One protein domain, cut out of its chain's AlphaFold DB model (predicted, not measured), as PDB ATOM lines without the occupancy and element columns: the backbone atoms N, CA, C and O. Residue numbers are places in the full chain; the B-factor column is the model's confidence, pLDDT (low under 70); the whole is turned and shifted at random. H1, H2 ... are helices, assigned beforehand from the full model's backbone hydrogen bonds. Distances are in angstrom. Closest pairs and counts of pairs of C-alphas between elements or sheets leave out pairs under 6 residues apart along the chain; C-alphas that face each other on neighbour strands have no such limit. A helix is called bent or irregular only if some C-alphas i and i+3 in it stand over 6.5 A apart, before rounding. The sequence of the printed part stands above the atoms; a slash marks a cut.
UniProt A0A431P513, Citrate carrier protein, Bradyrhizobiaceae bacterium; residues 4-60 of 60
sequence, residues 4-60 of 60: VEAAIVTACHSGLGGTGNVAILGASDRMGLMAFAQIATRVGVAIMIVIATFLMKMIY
ATOM      1  N   VAL A   4     -44.046   4.559  31.601       96.31
ATOM      2  CA  VAL A   4     -42.579   4.605  31.687       96.31
ATOM      3  C   VAL A   4     -42.132   5.599  32.759       96.31
ATOM      4  O   VAL A   4     -41.351   5.260  33.640       96.31
ATOM      5  N   GLU A   5     -42.686   6.805  32.748       96.62
ATOM      6  CA  GLU A   5     -42.431   7.847  33.738       96.62
ATOM      7  C   GLU A   5     -42.856   7.390  35.140       96.62
ATOM      8  O   GLU A   5     -42.151   7.664  36.110       96.62
ATOM      9  N   ALA A   6     -43.961   6.638  35.239       96.00
ATOM     10  CA  ALA A   6     -44.396   5.978  36.470       96.00
ATOM     11  C   ALA A   6     -43.346   5.011  37.004       96.00
ATOM     12  O   ALA A   6     -42.926   5.155  38.150       96.00
ATOM     13  N   ALA A   7     -42.864   4.098  36.164       96.50
ATOM     14  CA  ALA A   7     -41.826   3.158  36.556       96.50
ATOM     15  C   ALA A   7     -40.526   3.864  36.984       96.50
ATOM     16  O   ALA A   7     -39.947   3.488  38.001       96.50
ATOM     17  N   ILE A   8     -40.097   4.909  36.265       96.94
ATOM     18  CA  ILE A   8     -38.879   5.672  36.586       96.94
ATOM     19  C   ILE A   8     -39.003   6.352  37.957       96.94
ATOM     20  O   ILE A   8     -38.127   6.190  38.805       96.94
ATOM     21  N   VAL A   9     -40.095   7.086  38.201       96.44
ATOM     22  CA  VAL A   9     -40.318   7.783  39.481       96.44
ATOM     23  C   VAL A   9     -40.451   6.793  40.632       96.44
ATOM     24  O   VAL A   9     -39.929   7.047  41.715       96.44
ATOM     25  N   THR A  10     -41.110   5.652  40.422       95.12
ATOM     26  CA  THR A  10     -41.160   4.596  41.435       95.12
ATOM     27  C   THR A  10     -39.761   4.032  41.693       95.12
ATOM     28  O   THR A  10     -39.356   3.942  42.847       95.12
ATOM     29  N   ALA A  11     -38.957   3.752  40.665       95.31
ATOM     30  CA  ALA A  11     -37.596   3.241  40.842       95.31
ATOM     31  C   ALA A  11     -36.704   4.164  41.701       95.31
ATOM     32  O   ALA A  11     -35.846   3.674  42.439       95.31
ATOM     33  N   CYS A  12     -36.951   5.481  41.698       96.50
ATOM     34  CA  CYS A  12     -36.251   6.444  42.553       96.50
ATOM     35  C   CYS A  12     -36.345   6.140  44.060       96.50
ATOM     36  O   CYS A  12     -35.435   6.502  44.808       96.50
ATOM     37  N   HIS A  13     -37.381   5.438  44.538       94.25
ATOM     38  CA  HIS A  13     -37.447   5.067  45.958       94.25
ATOM     39  C   HIS A  13     -36.430   3.993  46.367       94.25
ATOM     40  O   HIS A  13     -36.187   3.817  47.559       94.25
ATOM     41  N   SER A  14     -35.861   3.268  45.401       92.31
ATOM     42  CA  SER A  14     -34.845   2.237  45.637       92.31
ATOM     43  C   SER A  14     -33.414   2.790  45.578       92.31
ATOM     44  O   SER A  14     -32.465   2.081  45.904       92.31
ATOM     45  N   GLY A  15     -33.241   4.044  45.148       90.44
ATOM     46  CA  GLY A  15     -31.942   4.708  45.075       90.44
ATOM     47  C   GLY A  15     -31.448   5.247  46.423       90.44
ATOM     48  O   GLY A  15     -32.175   5.298  47.416       90.44
ATOM     49  N   LEU A  16     -30.199   5.724  46.445       93.81
ATOM     50  CA  LEU A  16     -29.580   6.363  47.612       93.81
ATOM     51  C   LEU A  16     -30.131   7.786  47.832       93.81
ATOM     52  O   LEU A  16     -29.451   8.780  47.590       93.81
ATOM     53  N   GLY A  17     -31.385   7.918  48.261       93.12
ATOM     54  CA  GLY A  17     -31.974   9.228  48.542       93.12
ATOM     55  C   GLY A  17     -31.918  10.186  47.340       93.12
ATOM     56  O   GLY A  17     -32.095   9.793  46.189       93.12
ATOM     57  N   GLY A  18     -31.637  11.467  47.601       94.56
ATOM     58  CA  GLY A  18     -31.591  12.496  46.555       94.56
ATOM     59  C   GLY A  18     -30.505  12.276  45.493       94.56
ATOM     60  O   GLY A  18     -30.732  12.614  44.335       94.56
ATOM     61  N   THR A  19     -29.360  11.680  45.844       96.38
ATOM     62  CA  THR A  19     -28.291  11.380  44.875       96.38
ATOM     63  C   THR A  19     -28.688  10.231  43.948       96.38
ATOM     64  O   THR A  19     -28.436  10.302  42.747       96.38
ATOM     65  N   GLY A  20     -29.397   9.226  44.473       96.94
ATOM     66  CA  GLY A  20     -30.012   8.168  43.667       96.94
ATOM     67  C   GLY A  20     -31.028   8.708  42.658       96.94
ATOM     68  O   GLY A  20     -31.022   8.294  41.501       96.94
ATOM     69  N   ASN A  21     -31.847   9.686  43.062       97.12
ATOM     70  CA  ASN A  21     -32.821  10.320  42.166       97.12
ATOM     71  C   ASN A  21     -32.138  11.018  40.990       97.12
ATOM     72  O   ASN A  21     -32.556  10.830  39.853       97.12
ATOM     73  N   VAL A  22     -31.063  11.771  41.245       97.31
ATOM     74  CA  VAL A  22     -30.286  12.423  40.179       97.31
ATOM     75  C   VAL A  22     -29.665  11.388  39.239       97.31
ATOM     76  O   VAL A  22     -29.714  11.575  38.029       97.31
ATOM     77  N   ALA A  23     -29.138  10.275  39.759       97.88
ATOM     78  CA  ALA A  23     -28.564   9.220  38.925       97.88
ATOM     79  C   ALA A  23     -29.614   8.543  38.021       97.88
ATOM     80  O   ALA A  23     -29.384   8.393  36.826       97.88
ATOM     81  N   ILE A  24     -30.783   8.177  38.564       97.44
ATOM     82  CA  ILE A  24     -31.855   7.499  37.814       97.44
ATOM     83  C   ILE A  24     -32.500   8.440  36.790       97.44
ATOM     84  O   ILE A  24     -32.686   8.071  35.629       97.44
ATOM     85  N   LEU A  25     -32.836   9.668  37.197       97.69
ATOM     86  CA  LEU A  25     -33.442  10.658  36.305       97.69
ATOM     87  C   LEU A  25     -32.452  11.177  35.262       97.69
ATOM     88  O   LEU A  25     -32.853  11.458  34.137       97.69
ATOM     89  N   GLY A  26     -31.169  11.274  35.617       97.50
ATOM     90  CA  GLY A  26     -30.097  11.613  34.688       97.50
ATOM     91  C   GLY A  26     -29.874  10.516  33.649       97.50
ATOM     92  O   GLY A  26     -29.815  10.807  32.462       97.50
ATOM     93  N   ALA A  27     -29.841   9.248  34.070       97.56
ATOM     94  CA  ALA A  27     -29.698   8.111  33.158       97.56
ATOM     95  C   ALA A  27     -30.899   7.926  32.211       97.56
ATOM     96  O   ALA A  27     -30.751   7.339  31.144       97.56
ATOM     97  N   SER A  28     -32.082   8.412  32.597       97.06
ATOM     98  CA  SER A  28     -33.312   8.315  31.799       97.06
ATOM     99  C   SER A  28     -33.668   9.592  31.031       97.06
ATOM    100  O   SER A  28     -34.681   9.603  30.335       97.06
ATOM    101  N   ASP A  29     -32.862  10.653  31.141       97.44
ATOM    102  CA  ASP A  29     -33.131  11.981  30.571       97.44
ATOM    103  C   ASP A  29     -34.533  12.520  30.944       97.44
ATOM    104  O   ASP A  29     -35.381  12.878  30.116       97.44
ATOM    105  N   ARG A  30     -34.827  12.476  32.252       97.38
ATOM    106  CA  ARG A  30     -36.126  12.837  32.851       97.38
ATOM    107  C   ARG A  30     -35.989  13.716  34.099       97.38
ATOM    108  O   ARG A  30     -36.801  13.636  35.020       97.38
ATOM    109  N   MET A  31     -35.007  14.619  34.128       97.69
ATOM    110  CA  MET A  31     -34.775  15.524  35.271       97.69
ATOM    111  C   MET A  31     -35.978  16.412  35.640       97.69
ATOM    112  O   MET A  31     -36.110  16.813  36.796       97.69
ATOM    113  N   GLY A  32     -36.911  16.651  34.711       97.00
ATOM    114  CA  GLY A  32     -38.180  17.337  34.995       97.00
ATOM    115  C   GLY A  32     -39.071  16.629  36.029       97.00
ATOM    116  O   GLY A  32     -39.984  17.242  36.574       97.00
ATOM    117  N   LEU A  33     -38.794  15.360  36.349       97.06
ATOM    118  CA  LEU A  33     -39.525  14.578  37.348       97.06
ATOM    119  C   LEU A  33     -38.903  14.637  38.757       97.06
ATOM    120  O   LEU A  33     -39.367  13.928  39.648       97.06
ATOM    121  N   MET A  34     -37.889  15.478  39.000       97.38
ATOM    122  CA  MET A  34     -37.141  15.510  40.272       97.38
ATOM    123  C   MET A  34     -38.030  15.710  41.508       97.38
ATOM    124  O   MET A  34     -37.835  15.033  42.517       97.38
ATOM    125  N   ALA A  35     -39.036  16.586  41.433       97.12
ATOM    126  CA  ALA A  35     -39.972  16.800  42.539       97.12
ATOM    127  C   ALA A  35     -40.786  15.530  42.858       97.12
ATOM    128  O   ALA A  35     -40.932  15.158  44.022       97.12
ATOM    129  N   PHE A  36     -41.247  14.814  41.830       96.25
ATOM    130  CA  PHE A  36     -41.967  13.550  41.999       96.25
ATOM    131  C   PHE A  36     -41.058  12.447  42.543       96.25
ATOM    132  O   PHE A  36     -41.458  11.726  43.455       96.25
ATOM    133  N   ALA A  37     -39.822  12.354  42.048       97.00
ATOM    134  CA  ALA A  37     -38.829  11.412  42.552       97.00
ATOM    135  C   ALA A  37     -38.507  11.656  44.033       97.00
ATOM    136  O   ALA A  37     -38.442  10.710  44.808       97.00
ATOM    137  N   GLN A  38     -38.358  12.913  44.467       96.75
ATOM    138  CA  GLN A  38     -38.119  13.231  45.880       96.75
ATOM    139  C   GLN A  38     -39.265  12.770  46.786       96.75
ATOM    140  O   GLN A  38     -39.010  12.197  47.849       96.75
ATOM    141  N   ILE A  39     -40.514  12.982  46.364       96.50
ATOM    142  CA  ILE A  39     -41.690  12.496  47.095       96.50
ATOM    143  C   ILE A  39     -41.687  10.965  47.124       96.50
ATOM    144  O   ILE A  39     -41.810  10.381  48.202       96.50
ATOM    145  N   ALA A  40     -41.482  10.315  45.975       96.19
ATOM    146  CA  ALA A  40     -41.445   8.859  45.864       96.19
ATOM    147  C   ALA A  40     -40.396   8.240  46.797       96.19
ATOM    148  O   ALA A  40     -40.698   7.280  47.504       96.19
ATOM    149  N   THR A  41     -39.201   8.828  46.891       96.50
ATOM    150  CA  THR A  41     -38.151   8.350  47.799       96.50
ATOM    151  C   THR A  41     -38.539   8.459  49.265       96.50
ATOM    152  O   THR A  41     -38.304   7.528  50.031       96.50
ATOM    153  N   ARG A  42     -39.160   9.564  49.687       95.81
ATOM    154  CA  ARG A  42     -39.551   9.740  51.094       95.81
ATOM    155  C   ARG A  42     -40.713   8.835  51.481       95.81
ATOM    156  O   ARG A  42     -40.646   8.171  52.512       95.81
ATOM    157  N   VAL A  43     -41.743   8.776  50.642       95.75
ATOM    158  CA  VAL A  43     -42.926   7.945  50.889       95.75
ATOM    159  C   VAL A  43     -42.572   6.458  50.815       95.75
ATOM    160  O   VAL A  43     -42.947   5.705  51.710       95.75
ATOM    161  N   GLY A  44     -41.792   6.033  49.817       94.56
ATOM    162  CA  GLY A  44     -41.370   4.639  49.672       94.56
ATOM    163  C   GLY A  44     -40.546   4.135  50.860       94.56
ATOM    164  O   GLY A  44     -40.797   3.038  51.355       94.56
ATOM    165  N   VAL A  45     -39.629   4.957  51.387       93.12
ATOM    166  CA  VAL A  45     -38.865   4.617  52.601       93.12
ATOM    167  C   VAL A  45     -39.772   4.534  53.829       93.12
ATOM    168  O   VAL A  45     -39.653   3.583  54.599       93.12
ATOM    169  N   ALA A  46     -40.704   5.475  54.011       96.19
ATOM    170  CA  ALA A  46     -41.644   5.432  55.132       96.19
ATOM    171  C   ALA A  46     -42.501   4.154  55.111       96.19
ATOM    172  O   ALA A  46     -42.634   3.483  56.134       96.19
ATOM    173  N   ILE A  47     -43.020   3.777  53.937       96.62
ATOM    174  CA  ILE A  47     -43.777   2.534  53.752       96.62
ATOM    175  C   ILE A  47     -42.902   1.316  54.068       96.62
ATOM    176  O   ILE A  47     -43.334   0.447  54.825       96.62
ATOM    177  N   MET A  48     -41.666   1.265  53.558       95.62
ATOM    178  CA  MET A  48     -40.755   0.153  53.850       95.62
ATOM    179  C   MET A  48     -40.458   0.013  55.341       95.62
ATOM    180  O   MET A  48     -40.438  -1.104  55.846       95.62
ATOM    181  N   ILE A  49     -40.282   1.121  56.063       96.50
ATOM    182  CA  ILE A  49     -40.060   1.092  57.515       96.50
ATOM    183  C   ILE A  49     -41.289   0.538  58.243       96.50
ATOM    184  O   ILE A  49     -41.143  -0.315  59.121       96.50
ATOM    185  N   VAL A  50     -42.498   0.975  57.880       97.69
ATOM    186  CA  VAL A  50     -43.742   0.473  58.487       97.69
ATOM    187  C   VAL A  50     -43.896  -1.028  58.247       97.69
ATOM    188  O   VAL A  50     -44.146  -1.775  59.193       97.69
ATOM    189  N   ILE A  51     -43.684  -1.482  57.008       97.56
ATOM    190  CA  ILE A  51     -43.760  -2.902  56.645       97.56
ATOM    191  C   ILE A  51     -42.705  -3.712  57.404       97.56
ATOM    192  O   ILE A  51     -43.039  -4.731  57.999       97.56
ATOM    193  N   ALA A  52     -41.451  -3.253  57.437       97.25
ATOM    194  CA  ALA A  52     -40.372  -3.938  58.145       97.25
ATOM    195  C   ALA A  52     -40.653  -4.051  59.651       97.25
ATOM    196  O   ALA A  52     -40.436  -5.107  60.241       97.25
ATOM    197  N   THR A  53     -41.193  -2.994  60.263       97.75
ATOM    198  CA  THR A  53     -41.561  -2.984  61.687       97.75
ATOM    199  C   THR A  53     -42.706  -3.957  61.971       97.75
ATOM    200  O   THR A  53     -42.661  -4.710  62.944       97.75
ATOM    201  N   PHE A  54     -43.726  -3.978  61.110       98.12
ATOM    202  CA  PHE A  54     -44.844  -4.913  61.229       98.12
ATOM    203  C   PHE A  54     -44.387  -6.369  61.056       98.12
ATOM    204  O   PHE A  54     -44.770  -7.230  61.844       98.12
ATOM    205  N   LEU A  55     -43.526  -6.633  60.067       97.88
ATOM    206  CA  LEU A  55     -42.936  -7.951  59.830       97.88
ATOM    207  C   LEU A  55     -42.074  -8.410  61.004       97.88
ATOM    208  O   LEU A  55     -42.211  -9.554  61.423       97.88
ATOM    209  N   MET A  56     -41.238  -7.533  61.572       97.50
ATOM    210  CA  MET A  56     -40.464  -7.865  62.772       97.50
ATOM    211  C   MET A  56     -41.375  -8.321  63.909       97.50
ATOM    212  O   MET A  56     -41.128  -9.379  64.469       97.50
ATOM    213  N   LYS A  57     -42.458  -7.584  64.184       96.81
ATOM    214  CA  LYS A  57     -43.434  -7.935  65.229       96.81
ATOM    215  C   LYS A  57     -44.169  -9.259  64.978       96.81
ATOM    216  O   LYS A  57     -44.705  -9.849  65.907       96.81
ATOM    217  N   MET A  58     -44.289  -9.685  63.723       96.38
ATOM    218  CA  MET A  58     -44.946 -10.947  63.373       96.38
ATOM    219  C   MET A  58     -43.990 -12.143  63.472       96.38
ATOM    220  O   MET A  58     -44.437 -13.254  63.745       96.38
ATOM    221  N   ILE A  59     -42.699 -11.927  63.204       95.94
ATOM    222  CA  ILE A  59     -41.677 -12.981  63.152       95.94
ATOM    223  C   ILE A  59     -41.017 -13.209  64.521       95.94
ATOM    224  O   ILE A  59     -40.622 -14.337  64.810       95.94
ATOM    225  N   TYR A  60     -40.884 -12.160  65.337       87.25
ATOM    226  CA  TYR A  60     -40.265 -12.181  66.665       87.25
ATOM    227  C   TYR A  60     -41.257 -11.714  67.730       87.25
ATOM    228  O   TYR A  60     -41.400 -12.432  68.745       87.25
TER     229      TYR A  60
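Overview. This is residues 4 to 60 of the 60 residues of the protein "Citrate carrier protein" of Bradyrhizobiaceae bacterium (UniProt A0A431P513). One long helix, H3, lies over a short helical hairpin, H1 and H2, which packs on the earlier part of H3 alone; the last residues, 49 to 60, stick out as a free arm. The two short helices fold back on each other and cross H3 at steep angles, making a small compact body at one end of the arm. The printed part has 57 residues with three named helices, H1, H2 and H3 in that order along the chain, and no named strand; its class is all helix. The whole is loose, with a radius of gyration of the C-alphas of 13.2 A, and it spans 44 by 20 by 15 A, the arm making much of the length.

Arrangement. H3, residues 31 to 59, touches H1, residues 4 to 14, with residues 33 to 45 alone. The closest C-alphas of these two are those of His 13 and Thr 41, 3.8 A apart; their lines stand at a steep tilt of 52 degrees, and they run the same way. H3 touches H2, residues 17 to 27, with residues 31 to 41 alone, closest at the C-alphas of Leu 25 and Met 31, 5.2 A apart. H2 and H3 run opposite ways at a steep tilt of 50 degrees. H1 and H2 are a helical hairpin and touch, with the C-alphas of Cys 12 and Asn 21 closest at 5.2 A; they run opposite ways at a shallow tilt of 34 degrees, only just short of steep. The packing of the helices is mostly crossed, but only just: of three touching pairs, one is at a shallow tilt. In H2 each O i to N i+4 pair is within hydrogen-bond range, against 5 of 7 in H1 and 23 of 25 in H3.

Along the chain. H3 is 40.5 A long from first to last C-alpha, beginning at C-alpha 31 (-34.775, 15.524, 35.271) and ending at C-alpha 59 (-41.677, -12.981, 63.152). It has a kink of 32 degrees near residue 38. It is irregular, with C-alphas 32 and 35 being 7.8 A apart, and its line is a rough one. H1, residues 4 to 14, begins at C-alpha 4 (-42.579, 4.605, 31.687) and measures 16.1 A. H2, residues 17 to 27, measures 15.6 A.

Size, cuts and confidence. The C-alphas farthest apart, those of Asp 29 and Tyr 60, are 44.0 A from each other. Residues 49 to 60, of which 49 to 59 belong to H3, stand free; without them the body has 45 residues and spans 27 by 19 by 14 A. The links from H1 to H2 and from H2 to H3 are tight, with 2 and 3 residues between the helices. The printed part has no cut and ends at residue 60, the chain's last. Mean pLDDT of the printed part is 96.2, and no printed residue is under 70.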